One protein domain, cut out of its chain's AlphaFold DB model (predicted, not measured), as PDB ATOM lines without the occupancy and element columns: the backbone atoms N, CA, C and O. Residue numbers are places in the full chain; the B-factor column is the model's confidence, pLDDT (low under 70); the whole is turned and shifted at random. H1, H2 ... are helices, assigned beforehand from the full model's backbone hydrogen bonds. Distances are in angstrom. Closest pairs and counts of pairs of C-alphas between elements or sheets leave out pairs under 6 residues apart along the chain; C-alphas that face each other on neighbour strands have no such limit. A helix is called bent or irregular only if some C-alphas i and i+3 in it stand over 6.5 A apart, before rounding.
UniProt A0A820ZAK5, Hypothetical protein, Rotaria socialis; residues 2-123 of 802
ATOM      1  N   ARG A   2     187.455 157.881 132.804       56.12
ATOM      2  CA  ARG A   2     187.881 157.300 134.103       56.12
ATOM      3  C   ARG A   2     187.152 157.830 135.350       56.12
ATOM      4  O   ARG A   2     186.786 157.045 136.214       56.12
ATOM      5  N   GLU A   3     186.915 159.140 135.461       53.78
ATOM      6  CA  GLU A   3     186.178 159.708 136.609       53.78
ATOM      7  C   GLU A   3     184.717 159.233 136.680       53.78
ATOM      8  O   GLU A   3     184.216 159.002 137.771       53.78
ATOM      9  N   MET A   4     184.052 159.022 135.538       55.41
ATOM     10  CA  MET A   4     182.663 158.540 135.464       55.41
ATOM     11  C   MET A   4     182.563 157.041 135.752       55.41
ATOM     12  O   MET A   4     181.628 156.599 136.401       55.41
ATOM     13  N   GLU A   5     183.538 156.272 135.274       53.19
ATOM     14  CA  GLU A   5     183.726 154.844 135.559       53.19
ATOM     15  C   GLU A   5     183.940 154.624 137.066       53.19
ATOM     16  O   GLU A   5     183.184 153.904 137.714       53.19
ATOM     17  N   ASN A   6     184.861 155.385 137.667       53.81
ATOM     18  CA  ASN A   6     185.039 155.404 139.118       53.81
ATOM     19  C   ASN A   6     183.787 155.919 139.850       53.81
ATOM     20  O   ASN A   6     183.478 155.430 140.933       53.81
ATOM     21  N   GLU A   7     183.053 156.892 139.307       50.44
ATOM     22  CA  GLU A   7     181.826 157.406 139.925       50.44
ATOM     23  C   GLU A   7     180.666 156.393 139.880       50.44
ATOM     24  O   GLU A   7     179.914 156.294 140.853       50.44
ATOM     25  N   LEU A   8     180.557 155.601 138.809       49.31
ATOM     26  CA  LEU A   8     179.612 154.487 138.666       49.31
ATOM     27  C   LEU A   8     179.870 153.392 139.710       49.31
ATOM     28  O   LEU A   8     178.947 153.009 140.436       49.31
ATOM     29  N   ASP A   9     181.123 152.948 139.839       49.97
ATOM     30  CA  ASP A   9     181.516 151.926 140.814       49.97
ATOM     31  C   ASP A   9     181.346 152.424 142.262       49.97
ATOM     32  O   ASP A   9     180.709 151.763 143.095       49.97
ATOM     33  N   ASN A  10     181.870 153.620 142.572       43.25
ATOM     34  CA  ASN A  10     181.918 154.135 143.945       43.25
ATOM     35  C   ASN A  10     180.561 154.621 144.478       43.25
ATOM     36  O   ASN A  10     180.309 154.468 145.675       43.25
ATOM     37  N   ARG A  11     179.675 155.206 143.655       40.22
ATOM     38  CA  ARG A  11     178.387 155.733 144.163       40.22
ATOM     39  C   ARG A  11     177.353 154.651 144.484       40.22
ATOM     40  O   ARG A  11     176.400 154.948 145.203       40.22
ATOM     41  N   PHE A  12     177.502 153.437 143.950       44.84
ATOM     42  CA  PHE A  12     176.412 152.452 143.936       44.84
ATOM     43  C   PHE A  12     176.791 151.016 144.324       44.84
ATOM     44  O   PHE A  12     175.883 150.204 144.502       44.84
ATOM     45  N   HIS A  13     178.084 150.676 144.443       39.50
ATOM     46  CA  HIS A  13     178.542 149.280 144.550       39.50
ATOM     47  C   HIS A  13     177.964 148.384 143.435       39.50
ATOM     48  O   HIS A  13     177.549 147.241 143.667       39.50
ATOM     49  N   PHE A  14     177.926 148.899 142.201       44.97
ATOM     50  CA  PHE A  14     177.553 148.094 141.046       44.97
ATOM     51  C   PHE A  14     178.664 147.093 140.724       44.97
ATOM     52  O   PHE A  14     179.577 147.359 139.957       44.97
ATOM     53  N   ASN A  15     178.512 145.869 141.234       40.75
ATOM     54  CA  ASN A  15     178.978 144.690 140.502       40.75
ATOM     55  C   ASN A  15     178.494 144.842 139.048       40.75
ATOM     56  O   ASN A  15     177.287 145.009 138.857       40.75
ATOM     57  N   GLN A  16     179.382 144.792 138.050       45.16
ATOM     58  CA  GLN A  16     179.066 145.187 136.662       45.16
ATOM     59  C   GLN A  16     177.817 144.472 136.093       45.16
ATOM     60  O   GLN A  16     176.993 145.090 135.419       45.16
ATOM     61  N   LYS A  17     177.580 143.212 136.498       38.16
ATOM     62  CA  LYS A  17     176.349 142.441 136.213       38.16
ATOM     63  C   LYS A  17     175.029 143.131 136.614       38.16
ATOM     64  O   LYS A  17     174.009 142.897 135.974       38.16
ATOM     65  N   ASN A  18     175.010 143.947 137.669       39.81
ATOM     66  CA  ASN A  18     173.783 144.516 138.244       39.81
ATOM     67  C   ASN A  18     173.358 145.861 137.632       39.81
ATOM     68  O   ASN A  18     172.208 146.253 137.836       39.81
ATOM     69  N   TYR A  19     174.236 146.568 136.907       46.16
ATOM     70  CA  TYR A  19     173.879 147.849 136.277       46.16
ATOM     71  C   TYR A  19     172.853 147.628 135.156       46.16
ATOM     72  O   TYR A  19     171.746 148.161 135.194       46.16
ATOM     73  N   PHE A  20     173.178 146.734 134.218       45.97
ATOM     74  CA  PHE A  20     172.331 146.434 133.062       45.97
ATOM     75  C   PHE A  20     171.068 145.632 133.408       45.97
ATOM     76  O   PHE A  20     170.007 145.911 132.853       45.97
ATOM     77  N   LEU A  21     171.124 144.718 134.388       39.78
ATOM     78  CA  LEU A  21     169.923 144.017 134.871       39.78
ATOM     79  C   LEU A  21     168.866 144.980 135.443       39.78
ATOM     80  O   LEU A  21     167.676 144.702 135.330       39.78
ATOM     81  N   ARG A  22     169.284 146.125 136.005       44.81
ATOM     82  CA  ARG A  22     168.365 147.183 136.453       44.81
ATOM     83  C   ARG A  22     167.902 148.132 135.353       44.81
ATOM     84  O   ARG A  22     166.886 148.787 135.541       44.81
ATOM     85  N   PHE A  23     168.592 148.189 134.216       43.31
ATOM     86  CA  PHE A  23     168.168 148.994 133.064       43.31
ATOM     87  C   PHE A  23     166.901 148.407 132.415       43.31
ATOM     88  O   PHE A  23     165.982 149.141 132.063       43.31
ATOM     89  N   GLN A  24     166.796 147.071 132.361       39.88
ATOM     90  CA  GLN A  24     165.614 146.364 131.840       39.88
ATOM     91  C   GLN A  24     164.415 146.330 132.811       39.88
ATOM     92  O   GLN A  24     163.296 146.037 132.392       39.88
ATOM     93  N   SER A  25     164.611 146.624 134.102       41.50
ATOM     94  CA  SER A  25     163.548 146.612 135.116       41.50
ATOM     95  C   SER A  25     163.166 148.032 135.548       41.50
ATOM     96  O   SER A  25     163.956 148.711 136.201       41.50
ATOM     97  N   HIS A  26     161.937 148.475 135.266       42.53
ATOM     98  CA  HIS A  26     161.402 149.762 135.737       42.53
ATOM     99  C   HIS A  26     161.190 149.801 137.274       42.53
ATOM    100  O   HIS A  26     160.055 149.788 137.752       42.53
ATOM    101  N   GLU A  27     162.266 149.871 138.065       46.00
ATOM    102  CA  GLU A  27     162.206 149.893 139.534       46.00
ATOM    103  C   GLU A  27     162.616 151.243 140.161       46.00
ATOM    104  O   GLU A  27     163.791 151.548 140.387       46.00
ATOM    105  N   THR A  28     161.582 151.976 140.591       46.69
ATOM    106  CA  THR A  28     161.578 153.171 141.467       46.69
ATOM    107  C   THR A  28     162.059 154.503 140.869       46.69
ATOM    108  O   THR A  28     163.083 154.611 140.199       46.69
ATOM    109  N   GLU A  29     161.315 155.571 141.180       44.91
ATOM    110  CA  GLU A  29     161.521 156.932 140.650       44.91
ATOM    111  C   GLU A  29     162.883 157.536 141.035       44.91
ATOM    112  O   GLU A  29     163.482 158.282 140.257       44.91
ATOM    113  N   SER A  30     163.414 157.170 142.207       46.03
ATOM    114  CA  SER A  30     164.758 157.558 142.647       46.03
ATOM    115  C   SER A  30     165.841 157.058 141.691       46.03
ATOM    116  O   SER A  30     166.724 157.838 141.326       46.03
ATOM    117  N   SER A  31     165.748 155.803 141.235       49.84
ATOM    118  CA  SER A  31     166.700 155.204 140.290       49.84
ATOM    119  C   SER A  31     166.694 155.947 138.959       49.84
ATOM    120  O   SER A  31     167.753 156.325 138.464       49.84
ATOM    121  N   ASN A  32     165.504 156.248 138.427       51.25
ATOM    122  CA  ASN A  32     165.347 156.955 137.154       51.25
ATOM    123  C   ASN A  32     166.019 158.338 137.174       51.25
ATOM    124  O   ASN A  32     166.668 158.717 136.201       51.25
ATOM    125  N   SER A  33     165.928 159.074 138.290       48.59
ATOM    126  CA  SER A  33     166.598 160.377 138.419       48.59
ATOM    127  C   SER A  33     168.132 160.280 138.408       48.59
ATOM    128  O   SER A  33     168.801 161.135 137.825       48.59
ATOM    129  N   ALA A  34     168.690 159.216 138.999       49.72
ATOM    130  CA  ALA A  34     170.126 158.960 139.024       49.72
ATOM    131  C   ALA A  34     170.640 158.479 137.658       49.72
ATOM    132  O   ALA A  34     171.628 159.015 137.164       49.72
ATOM    133  N   ILE A  35     169.932 157.546 137.015       57.00
ATOM    134  CA  ILE A  35     170.243 157.050 135.664       57.00
ATOM    135  C   ILE A  35     170.207 158.207 134.655       57.00
ATOM    136  O   ILE A  35     171.146 158.382 133.888       57.00
ATOM    137  N   TYR A  36     169.191 159.076 134.711       57.81
ATOM    138  CA  TYR A  36     169.114 160.269 133.861       57.81
ATOM    139  C   TYR A  36     170.294 161.241 134.074       57.81
ATOM    140  O   TYR A  36     170.839 161.784 133.113       57.81
ATOM    141  N   TYR A  37     170.722 161.440 135.326       56.56
ATOM    142  CA  TYR A  37     171.878 162.281 135.658       56.56
ATOM    143  C   TYR A  37     173.202 161.687 135.144       56.56
ATOM    144  O   TYR A  37     174.018 162.411 134.574       56.56
ATOM    145  N   ILE A  38     173.385 160.372 135.297       62.25
ATOM    146  CA  ILE A  38     174.538 159.619 134.779       62.25
ATOM    147  C   ILE A  38     174.578 159.704 133.253       62.25
ATOM    148  O   ILE A  38     175.578 160.160 132.699       62.25
ATOM    149  N   ASN A  39     173.480 159.351 132.576       66.50
ATOM    150  CA  ASN A  39     173.387 159.361 131.115       66.50
ATOM    151  C   ASN A  39     173.729 160.743 130.545       66.50
ATOM    152  O   ASN A  39     174.439 160.828 129.548       66.50
ATOM    153  N   LYS A  40     173.314 161.834 131.207       73.06
ATOM    154  CA  LYS A  40     173.676 163.197 130.797       73.06
ATOM    155  C   LYS A  40     175.187 163.465 130.847       73.06
ATOM    156  O   LYS A  40     175.715 164.071 129.917       73.06
ATOM    157  N   HIS A  41     175.884 163.032 131.897       75.31
ATOM    158  CA  HIS A  41     177.340 163.216 132.003       75.31
ATOM    159  C   HIS A  41     178.115 162.294 131.064       75.31
ATOM    160  O   HIS A  41     179.028 162.761 130.384       75.31
ATOM    161  N   VAL A  42     177.703 161.026 130.957       78.69
ATOM    162  CA  VAL A  42     178.252 160.065 129.989       78.69
ATOM    163  C   VAL A  42     178.128 160.621 128.571       78.69
ATOM    164  O   VAL A  42     179.123 160.711 127.855       78.69
ATOM    165  N   ARG A  43     176.933 161.092 128.196       81.81
ATOM    166  CA  ARG A  43     176.661 161.730 126.907       81.81
ATOM    167  C   ARG A  43     177.548 162.946 126.660       81.81
ATOM    168  O   ARG A  43     178.198 162.981 125.623       81.81
ATOM    169  N   HIS A  44     177.635 163.893 127.597       83.44
ATOM    170  CA  HIS A  44     178.517 165.056 127.441       83.44
ATOM    171  C   HIS A  44     179.990 164.647 127.247       83.44
ATOM    172  O   HIS A  44     180.674 165.218 126.404       83.44
ATOM    173  N   ALA A  45     180.491 163.660 127.999       84.00
ATOM    174  CA  ALA A  45     181.874 163.197 127.875       84.00
ATOM    175  C   ALA A  45     182.154 162.509 126.527       84.00
ATOM    176  O   ALA A  45     183.224 162.709 125.951       84.00
ATOM    177  N   LEU A  46     181.190 161.744 126.005       88.56
ATOM    178  CA  LEU A  46     181.255 161.181 124.655       88.56
ATOM    179  C   LEU A  46     181.176 162.281 123.585       88.56
ATOM    180  O   LEU A  46     181.933 162.233 122.625       88.56
ATOM    181  N   GLU A  47     180.316 163.289 123.758       90.06
ATOM    182  CA  GLU A  47     180.201 164.427 122.833       90.06
ATOM    183  C   GLU A  47     181.506 165.246 122.784       90.06
ATOM    184  O   GLU A  47     181.981 165.545 121.691       90.06
ATOM    185  N   TYR A  48     182.165 165.491 123.927       90.50
ATOM    186  CA  TYR A  48     183.504 166.098 123.960       90.50
ATOM    187  C   TYR A  48     184.566 165.254 123.237       90.50
ATOM    188  O   TYR A  48     185.361 165.808 122.484       90.50
ATOM    189  N   PHE A  49     184.579 163.928 123.420       91.12
ATOM    190  CA  PHE A  49     185.538 163.044 122.737       91.12
ATOM    191  C   PHE A  49     185.276 162.997 121.220       91.12
ATOM    192  O   PHE A  49     186.206 163.096 120.422       91.12
ATOM    193  N   VAL A  50     184.007 162.940 120.802       92.06
ATOM    194  CA  VAL A  50     183.594 163.043 119.393       92.06
ATOM    195  C   VAL A  50     184.027 164.379 118.772       92.06
ATOM    196  O   VAL A  50     184.440 164.399 117.612       92.06
ATOM    197  N   ASP A  51     183.976 165.489 119.509       92.31
ATOM    198  CA  ASP A  51     184.419 166.793 119.005       92.31
ATOM    199  C   ASP A  51     185.957 166.940 118.993       92.31
ATOM    200  O   ASP A  51     186.499 167.430 118.001       92.31
ATOM    201  N   ASP A  52     186.685 166.416 119.986       91.50
ATOM    202  CA  ASP A  52     188.160 166.326 119.958       91.50
ATOM    203  C   ASP A  52     188.674 165.411 118.822       91.50
ATOM    204  O   ASP A  52     189.740 165.665 118.250       91.50
ATOM    205  N   LEU A  53     187.916 164.369 118.451       91.12
ATOM    206  CA  LEU A  53     188.197 163.529 117.278       91.12
ATOM    207  C   LEU A  53     187.994 164.294 115.961       91.12
ATOM    208  O   LEU A  53     188.803 164.145 115.049       91.12
ATOM    209  N   LYS A  54     186.969 165.151 115.856       91.25
ATOM    210  CA  LYS A  54     186.779 166.028 114.680       91.25
ATOM    211  C   LYS A  54     187.852 167.114 114.581       91.25
ATOM    212  O   LYS A  54     188.172 167.543 113.478       91.25
ATOM    213  N   LEU A  55     188.371 167.600 115.710       93.31
ATOM    214  CA  LEU A  55     189.376 168.667 115.735       93.31
ATOM    215  C   LEU A  55     190.775 168.175 115.334       93.31
ATOM    216  O   LEU A  55     191.452 168.854 114.563       93.31
ATOM    217  N   ASP A  56     191.219 167.025 115.853       90.88
ATOM    218  CA  ASP A  56     192.548 166.460 115.563       90.88
ATOM    219  C   ASP A  56     192.563 164.932 115.776       90.88
ATOM    220  O   ASP A  56     193.169 164.418 116.719       90.88
ATOM    221  N   GLN A  57     191.864 164.198 114.897       89.50
ATOM    222  CA  GLN A  57     191.655 162.743 114.979       89.50
ATOM    223  C   GLN A  57     192.925 161.968 115.359       89.50
ATOM    224  O   GLN A  57     192.917 161.215 116.327       89.50
ATOM    225  N   ASN A  58     194.031 162.176 114.635       90.44
ATOM    226  CA  ASN A  58     195.271 161.420 114.840       90.44
ATOM    227  C   ASN A  58     195.857 161.635 116.242       90.44
ATOM    228  O   ASN A  58     196.207 160.676 116.921       90.44
ATOM    229  N   LYS A  59     195.937 162.889 116.698       90.44
ATOM    230  CA  LYS A  59     196.498 163.245 118.009       90.44
ATOM    231  C   LYS A  59     195.585 162.842 119.161       90.44
ATOM    232  O   LYS A  59     196.077 162.471 120.225       90.44
ATOM    233  N   THR A  60     194.273 162.940 118.967       91.06
ATOM    234  CA  THR A  60     193.271 162.504 119.942       91.06
ATOM    235  C   THR A  60     193.290 160.980 120.088       91.06
ATOM    236  O   THR A  60     193.268 160.485 121.214       91.06
ATOM    237  N   ILE A  61     193.450 160.237 118.987       91.25
ATOM    238  CA  ILE A  61     193.637 158.779 119.009       91.25
ATOM    239  C   ILE A  61     194.982 158.391 119.626       91.25
ATOM    240  O   ILE A  61     194.992 157.552 120.516       91.25
ATOM    241  N   ASP A  62     196.102 159.000 119.224       88.69
ATOM    242  CA  ASP A  62     197.417 158.691 119.810       88.69
ATOM    243  C   ASP A  62     197.397 158.866 121.338       88.69
ATOM    244  O   ASP A  62     197.790 157.958 122.066       88.69
ATOM    245  N   ARG A  63     196.824 159.973 121.832       88.19
ATOM    246  CA  ARG A  63     196.610 160.199 123.271       88.19
ATOM    247  C   ARG A  63     195.729 159.139 123.927       88.19
ATOM    248  O   ARG A  63     196.028 158.726 125.038       88.19
ATOM    249  N   PHE A  64     194.641 158.731 123.272       87.62
ATOM    250  CA  PHE A  64     193.731 157.711 123.794       87.62
ATOM    251  C   PHE A  64     194.385 156.321 123.849       87.62
ATOM    252  O   PHE A  64     194.126 155.562 124.778       87.62
ATOM    253  N   LEU A  65     195.257 155.998 122.892       88.06
ATOM    254  CA  LEU A  65     195.969 154.719 122.830       88.06
ATOM    255  C   LEU A  65     197.207 154.661 123.742       88.06
ATOM    256  O   LEU A  65     197.592 153.569 124.153       88.06
ATOM    257  N   ASP A  66     197.796 155.807 124.093       87.50
ATOM    258  CA  ASP A  66     198.873 155.912 125.090       87.50
ATOM    259  C   ASP A  66     198.364 155.742 126.550       87.50
ATOM    260  O   ASP A  66     199.164 155.647 127.488       87.50
ATOM    261  N   GLU A  67     197.044 155.684 126.779       83.88
ATOM    262  CA  GLU A  67     196.446 155.464 128.103       83.88
ATOM    263  C   GLU A  67     196.626 154.016 128.595       83.88
ATOM    264  O   GLU A  67     196.154 153.059 127.985       83.88
ATOM    265  N   GLN A  68     197.217 153.843 129.784       79.38
ATOM    266  CA  GLN A  68     197.462 152.518 130.390       79.38
ATOM    267  C   GLN A  68     196.196 151.663 130.597       79.38
ATOM    268  O   GLN A  68     196.300 150.448 130.734       79.38
ATOM    269  N   THR A  69     195.020 152.290 130.625       77.44
ATOM    270  CA  THR A  69     193.705 151.662 130.828       77.44
ATOM    271  C   THR A  69     192.875 151.611 129.536       77.44
ATOM    272  O   THR A  69     191.658 151.453 129.586       77.44
ATOM    273  N   VAL A  70     193.491 151.781 128.356       82.00
ATOM    274  CA  VAL A  70     192.775 151.880 127.067       82.00
ATOM    275  C   VAL A  70     191.837 150.694 126.796       82.00
ATOM    276  O   VAL A  70     190.737 150.903 126.290       82.00
ATOM    277  N   ASN A  71     192.201 149.470 127.197       77.62
ATOM    278  CA  ASN A  71     191.336 148.291 127.056       77.62
ATOM    279  C   ASN A  71     190.096 148.350 127.964       77.62
ATOM    280  O   ASN A  71     189.007 147.996 127.523       77.62
ATOM    281  N   GLU A  72     190.241 148.836 129.198       76.38
ATOM    282  CA  GLU A  72     189.130 149.022 130.144       76.38
ATOM    283  C   GLU A  72     188.156 150.076 129.591       76.38
ATOM    284  O   GLU A  72     186.955 149.827 129.477       76.38
ATOM    285  N   ILE A  73     188.692 151.197 129.088       77.81
ATOM    286  CA  ILE A  73     187.897 152.265 128.469       77.81
ATOM    287  C   ILE A  73     187.225 151.785 127.165       77.81
ATOM    288  O   ILE A  73     186.075 152.146 126.917       77.81
ATOM    289  N   PHE A  74     187.878 150.949 126.347       77.94
ATOM    290  CA  PHE A  74     187.249 150.320 125.174       77.94
ATOM    291  C   PHE A  74     186.085 149.403 125.568       77.94
ATOM    292  O   PHE A  74     185.022 149.484 124.953       77.94
ATOM    293  N   ILE A  75     186.260 148.556 126.589       75.69
ATOM    294  CA  ILE A  75     185.205 147.661 127.090       75.69
ATOM    295  C   ILE A  75     184.034 148.482 127.651       75.69
ATOM    296  O   ILE A  75     182.881 148.160 127.371       75.69
ATOM    297  N   PHE A  76     184.305 149.583 128.355       78.25
ATOM    298  CA  PHE A  76     183.279 150.512 128.833       78.25
ATOM    299  C   PHE A  76     182.532 151.217 127.681       78.25
ATOM    300  O   PHE A  76     181.303 151.260 127.675       78.25
ATOM    301  N   ILE A  77     183.237 151.709 126.655       83.12
ATOM    302  CA  ILE A  77     182.615 152.300 125.452       83.12
ATOM    303  C   ILE A  77     181.769 151.256 124.699       83.12
ATOM    304  O   ILE A  77     180.684 151.582 124.218       83.12
ATOM    305  N   ALA A  78     182.212 149.996 124.648       81.44
ATOM    306  CA  ALA A  78     181.449 148.894 124.066       81.44
ATOM    307  C   ALA A  78     180.208 148.516 124.896       81.44
ATOM    308  O   ALA A  78     179.146 148.279 124.325       81.44
ATOM    309  N   GLN A  79     180.298 148.518 126.231       77.62
ATOM    310  CA  GLN A  79     179.140 148.354 127.122       77.62
ATOM    311  C   GLN A  79     178.093 149.456 126.897       77.62
ATOM    312  O   GLN A  79     176.897 149.178 126.910       77.62
ATOM    313  N   LEU A  80     178.519 150.691 126.622       84.25
ATOM    314  CA  LEU A  80     177.623 151.813 126.314       84.25
ATOM    315  C   LEU A  80     176.920 151.714 124.942       84.25
ATOM    316  O   LEU A  80     176.017 152.506 124.672       84.25
ATOM    317  N   LEU A  81     177.256 150.733 124.093       85.19
ATOM    318  CA  LEU A  81     176.456 150.408 122.901       85.19
ATOM    319  C   LEU A  81     175.098 149.765 123.263       85.19
ATOM    320  O   LEU A  81     174.192 149.783 122.439       85.19
ATOM    321  N   LEU A  82     174.933 149.240 124.488       80.75
ATOM    322  CA  LEU A  82     173.664 148.699 125.013       80.75
ATOM    323  C   LEU A  82     172.679 149.775 125.515       80.75
ATOM    324  O   LEU A  82     171.614 149.429 126.019       80.75
ATOM    325  N   CYS A  83     173.029 151.064 125.473       81.00
ATOM    326  CA  CYS A  83     172.179 152.121 126.021       81.00
ATOM    327  C   CYS A  83     171.040 152.519 125.069       81.00
ATOM    328  O   CYS A  83     171.295 152.888 123.926       81.00
ATOM    329  N   ASP A  84     169.810 152.592 125.596       78.25
ATOM    330  CA  ASP A  84     168.599 153.038 124.877       78.25
ATOM    331  C   ASP A  84     168.595 154.537 124.464       78.25
ATOM    332  O   ASP A  84     167.611 155.020 123.909       78.25
ATOM    333  N   ASP A  85     169.651 155.310 124.759       84.38
ATOM    334  CA  ASP A  85     169.835 156.671 124.224       84.38
ATOM    335  C   ASP A  85     170.669 156.569 122.942       84.38
ATOM    336  O   ASP A  85     171.888 156.383 123.010       84.38
ATOM    337  N   ASP A  86     170.011 156.729 121.789       87.00
ATOM    338  CA  ASP A  86     170.627 156.721 120.453       87.00
ATOM    339  C   ASP A  86     171.873 157.630 120.371       87.00
ATOM    340  O   ASP A  86     172.861 157.313 119.708       87.00
ATOM    341  N   ARG A  87     171.916 158.748 121.113       88.50
ATOM    342  CA  ARG A  87     173.105 159.613 121.116       88.50
ATOM    343  C   ARG A  87     174.291 158.991 121.847       88.50
ATOM    344  O   ARG A  87     175.429 159.274 121.482       88.50
ATOM    345  N   ILE A  88     174.055 158.176 122.873       88.50
ATOM    346  CA  ILE A  88     175.117 157.484 123.614       88.50
ATOM    347  C   ILE A  88     175.683 156.353 122.752       88.50
ATOM    348  O   ILE A  88     176.872 156.392 122.432       88.50
ATOM    349  N   CYS A  89     174.853 155.402 122.308       88.81
ATOM    350  CA  CYS A  89     175.339 154.277 121.503       88.81
ATOM    351  C   CYS A  89     175.874 154.740 120.133       88.81
ATOM    352  O   CYS A  89     176.947 154.300 119.715       88.81
ATOM    353  N   GLY A  90     175.225 155.717 119.487       92.75
ATOM    354  CA  GLY A  90     175.690 156.337 118.245       92.75
ATOM    355  C   GLY A  90     177.051 157.032 118.371       92.75
ATOM    356  O   GLY A  90     177.897 156.866 117.488       92.75
ATOM    357  N   ASN A  91     177.312 157.761 119.465       94.06
ATOM    358  CA  ASN A  91     178.633 158.357 119.714       94.06
ATOM    359  C   ASN A  91     179.692 157.289 120.038       94.06
ATOM    360  O   ASN A  91     180.819 157.394 119.558       94.06
ATOM    361  N   CYS A  92     179.350 156.255 120.814       93.31
ATOM    362  CA  CYS A  92     180.261 155.142 121.102       93.31
ATOM    363  C   CYS A  92     180.675 154.398 119.826       93.31
ATOM    364  O   CYS A  92     181.866 154.147 119.631       93.31
ATOM    365  N   ALA A  93     179.729 154.119 118.924       94.88
ATOM    366  CA  ALA A  93     180.025 153.536 117.619       94.88
ATOM    367  C   ALA A  93     180.983 154.434 116.815       94.88
ATOM    368  O   ALA A  93     182.008 153.949 116.345       94.88
ATOM    369  N   PHE A  94     180.725 155.747 116.740       95.25
ATOM    370  CA  PHE A  94     181.623 156.700 116.069       95.25
ATOM    371  C   PHE A  94     183.042 156.691 116.659       95.25
ATOM    372  O   PHE A  94     184.012 156.602 115.911       95.25
ATOM    373  N   ILE A  95     183.181 156.736 117.989       94.38
ATOM    374  CA  ILE A  95     184.487 156.722 118.670       94.38
ATOM    375  C   ILE A  95     185.262 155.434 118.355       94.38
ATOM    376  O   ILE A  95     186.456 155.500 118.049       94.38
ATOM    377  N   ILE A  96     184.595 154.272 118.379       93.00
ATOM    378  CA  ILE A  96     185.207 152.993 117.983       93.00
ATOM    379  C   ILE A  96     185.656 153.076 116.517       93.00
ATOM    380  O   ILE A  96     186.831 152.838 116.232       93.00
ATOM    381  N   GLY A  97     184.759 153.482 115.611       94.06
ATOM    382  CA  GLY A  97     185.006 153.616 114.174       94.06
ATOM    383  C   GLY A  97     186.188 154.521 113.825       94.06
ATOM    384  O   GLY A  97     187.078 154.093 113.090       94.06
ATOM    385  N   SER A  98     186.249 155.730 114.393       94.25
ATOM    386  CA  SER A  98     187.379 156.650 114.206       94.25
ATOM    387  C   SER A  98     188.686 156.095 114.770       94.25
ATOM    388  O   SER A  98     189.738 156.312 114.173       94.25
ATOM    389  N   THR A  99     188.648 155.372 115.896       92.94
ATOM    390  CA  THR A  99     189.863 154.817 116.518       92.94
ATOM    391  C   THR A  99     190.457 153.683 115.680       92.94
ATOM    392  O   THR A  99     191.665 153.674 115.417       92.94
ATOM    393  N   VAL A 100     189.616 152.757 115.198       93.25
ATOM    394  CA  VAL A 100     190.042 151.611 114.367       93.25
ATOM    395  C   VAL A 100     190.371 151.980 112.915       93.25
ATOM    396  O   VAL A 100     190.801 151.118 112.151       93.25
ATOM    397  N   GLU A 101     190.228 153.251 112.533       92.00
ATOM    398  CA  GLU A 101     190.743 153.783 111.264       92.00
ATOM    399  C   GLU A 101     192.280 153.871 111.259       92.00
ATOM    400  O   GLU A 101     192.916 153.791 110.207       92.00
ATOM    401  N   THR A 102     192.900 153.961 112.441       91.19
ATOM    402  CA  THR A 102     194.361 153.942 112.592       91.19
ATOM    403  C   THR A 102     194.898 152.519 112.750       91.19
ATOM    404  O   THR A 102     194.309 151.687 113.437       91.19
ATOM    405  N   GLU A 103     196.084 152.237 112.196       89.00
ATOM    406  CA  GLU A 103     196.720 150.915 112.332       89.00
ATOM    407  C   GLU A 103     197.009 150.553 113.804       89.00
ATOM    408  O   GLU A 103     196.898 149.389 114.192       89.00
ATOM    409  N   LYS A 104     197.341 151.548 114.644       89.50
ATOM    410  CA  LYS A 104     197.492 151.367 116.098       89.50
ATOM    411  C   LYS A 104     196.158 150.984 116.750       89.50
ATOM    412  O   LYS A 104     196.090 149.970 117.439       89.50
ATOM    413  N   GLY A 105     195.109 151.780 116.530       90.81
ATOM    414  CA  GLY A 105     193.811 151.598 117.179       90.81
ATOM    415  C   GLY A 105     193.102 150.325 116.737       90.81
ATOM    416  O   GLY A 105     192.502 149.646 117.563       90.81
ATOM    417  N   LEU A 106     193.264 149.933 115.471       90.06
ATOM    418  CA  LEU A 106     192.826 148.634 114.971       90.06
ATOM    419  C   LEU A 106     193.545 147.481 115.684       90.06
ATOM    420  O   LEU A 106     192.885 146.545 116.122       90.06
ATOM    421  N   LYS A 107     194.878 147.533 115.837       89.31
ATOM    422  CA  LYS A 107     195.625 146.500 116.583       89.31
ATOM    423  C   LYS A 107     195.182 146.425 118.044       89.31
ATOM    424  O   LYS A 107     195.015 145.321 118.559       89.31
ATOM    425  N   GLN A 108     194.944 147.572 118.683       88.12
ATOM    426  CA  GLN A 108     194.450 147.622 120.059       88.12
ATOM    427  C   GLN A 108     193.053 146.997 120.172       88.12
ATOM    428  O   GLN A 108     192.856 146.090 120.978       88.12
ATOM    429  N   PHE A 109     192.118 147.395 119.306       87.44
ATOM    430  CA  PHE A 109     190.764 146.840 119.244       87.44
ATOM    431  C   PHE A 109     190.764 145.329 118.977       87.44
ATOM    432  O   PHE A 109     190.089 144.582 119.678       87.44
ATOM    433  N   LEU A 110     191.569 144.857 118.018       86.56
ATOM    434  CA  LEU A 110     191.697 143.429 117.715       86.56
ATOM    435  C   LEU A 110     192.275 142.624 118.888       86.56
ATOM    436  O   LEU A 110     191.886 141.471 119.052       86.56
ATOM    437  N   SER A 111     193.145 143.215 119.722       84.81
ATOM    438  CA  SER A 111     193.724 142.514 120.880       84.81
ATOM    439  C   SER A 111     192.659 142.034 121.878       84.81
ATOM    440  O   SER A 111     192.777 140.928 122.406       84.81
ATOM    441  N   ILE A 112     191.571 142.803 122.033       80.75
ATOM    442  CA  ILE A 112     190.430 142.508 122.920       80.75
ATOM    443  C   ILE A 112     189.757 141.177 122.539       80.75
ATOM    444  O   ILE A 112     189.304 140.445 123.409       80.75
ATOM    445  N   PHE A 113     189.750 140.816 121.250       77.56
ATOM    446  CA  PHE A 113     189.163 139.565 120.745       77.56
ATOM    447  C   PHE A 113     190.141 138.376 120.749       77.56
ATOM    448  O   PHE A 113     189.799 137.304 120.252       77.56
ATOM    449  N   THR A 114     191.369 138.558 121.249       71.31
ATOM    450  CA  THR A 114     192.425 137.524 121.246       71.31
ATOM    451  C   THR A 114     192.937 137.142 122.633       71.31
ATOM    452  O   THR A 114     193.765 136.238 122.735       71.31
ATOM    453  N   ASP A 115     192.469 137.808 123.692       63.78
ATOM    454  CA  ASP A 115     192.923 137.566 125.061       63.78
ATOM    455  C   ASP A 115     191.917 136.701 125.843       63.78
ATOM    456  O   ASP A 115     190.960 137.203 126.444       63.78
ATOM    457  N   ASP A 116     192.168 135.385 125.849       54.59
ATOM    458  CA  ASP A 116     191.393 134.351 126.563       54.59
ATOM    459  C   ASP A 116     191.217 134.628 128.074       54.59
ATOM    460  O   ASP A 116     190.391 133.984 128.726       54.59
ATOM    461  N   SER A 117     191.963 135.571 128.668       52.66
ATOM    462  CA  SER A 117     191.760 135.971 130.068       52.66
ATOM    463  C   SER A 117     190.468 136.771 130.302       52.66
ATOM    464  O   SER A 117     189.990 136.857 131.438       52.66
ATOM    465  N   THR A 118     189.856 137.321 129.247       52.53
ATOM    466  CA  THR A 118     188.729 138.270 129.323       52.53
ATOM    467  C   THR A 118     187.349 137.596 129.194       52.53
ATOM    468  O   THR A 118     186.513 137.951 128.363       52.53
ATOM    469  N   ILE A 119     187.097 136.618 130.072       45.34
ATOM    470  CA  ILE A 119     185.995 135.626 130.020       45.34
ATOM    471  C   ILE A 119     184.552 136.206 130.031       45.34
ATOM    472  O   ILE A 119     183.604 135.477 129.750       45.34
ATOM    473  N   GLU A 120     184.354 137.502 130.294       53.06
ATOM    474  CA  GLU A 120     183.044 138.183 130.198       53.06
ATOM    475  C   GLU A 120     183.083 139.439 129.301       53.06
ATOM    476  O   GLU A 120     182.488 140.472 129.614       53.06
ATOM    477  N   THR A 121     183.797 139.371 128.173       58.41
ATOM    478  CA  THR A 121     183.782 140.429 127.148       58.41
ATOM    479  C   THR A 121     182.391 140.623 126.539       58.41
ATOM    480  O   THR A 121     181.694 139.674 126.181       58.41
ATOM    481  N   VAL A 122     181.988 141.887 126.385       68.19
ATOM    482  CA  VAL A 122     180.799 142.256 125.608       68.19
ATOM    483  C   VAL A 122     181.072 142.001 124.128       68.19
ATOM    484  O   VAL A 122     182.088 142.449 123.600       68.19
ATOM    485  N   ASP A 123     180.144 141.328 123.447       83.31
ATOM    486  CA  ASP A 123     180.223 141.083 122.006       83.31
ATOM    487  C   ASP A 123     179.947 142.376 121.216       83.31
ATOM    488  O   ASP A 123     178.837 142.647 120.752       83.31
TER     489      ASP A 123
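AT A GLANCE: This is residues 2 to 123 of the 802 residues of the protein "Hypothetical protein" of Rotaria socialis (UniProt A0A820ZAK5). Look first for one long helical arm, H3a, which makes the longest axis; the helical hairpin of H4 and H5 packs on it through H5, and past residue 55 the bent helix H3 folds back as H3b, with H6 beside it. H1 lies loosely along H3a, H2 sits loosely toward its beginning, and residues 114 to 119 stick out. The 122 printed residues have six named helices, H1 to H6 in chain order, and no named strand: all helix, with mostly aligned packing. The whole is compact, with a radius of gyration of the C-alphas of 15.0 A and spans of 46 by 35 by 23 A.

IN THESE COORDINATES: H3, residues 29 to 65, was assigned as one helix by its hydrogen bonds but is bent: C-alphas 55 and 58 are 9.4 A apart. Find C-alpha 29 at (161.521, 156.932, 140.650); from there H3a runs 39.2 A to residue 55, and H3b takes residues 58 to 65, 10.5 A. H4 is residues 70 to 82, 19.5 A, and H5 residues 86 to 99, 19.7 A. H1, residues 2 to 12, 15.9 A, begins at C-alpha 2, (187.881, 157.300, 134.103); H2 is residues 16 to 23, 12.1 A. H6, residues 103 to 112, 14.9 A, ends at (190.430, 142.508, 122.920).

HOW THE PARTS SIT: H3a touches H5, closest at C-alphas 43 and 88, 5.6 A, at a shallow tilt of 34 degrees, only just short of steep. H5 touches H4 in a hairpin, C-alphas 81 and 89 being closest at 4.3 A. H3b touches H6, closest at C-alphas 65 and 105, 6.8 A. H1 is close to but not clearly touching H3a, closest at C-alphas 4 and 42, 7.2 A; H2 and H3a are near each other. In H3a, H3b and H5 every O i to N i+4 pair is within hydrogen-bond range; H1 has 6 of 7, H2 2 of 4, H4 7 of 9 and H6 5 of 6.

THE WHOLE: The C-alphas of Thr 28 and Glu 103, the two farthest apart, are 45.7 A apart. The printed part has no cut, and the links between helices are tight. Look for pLDDT under 70 at residues 2 to 39 and 115 to 122.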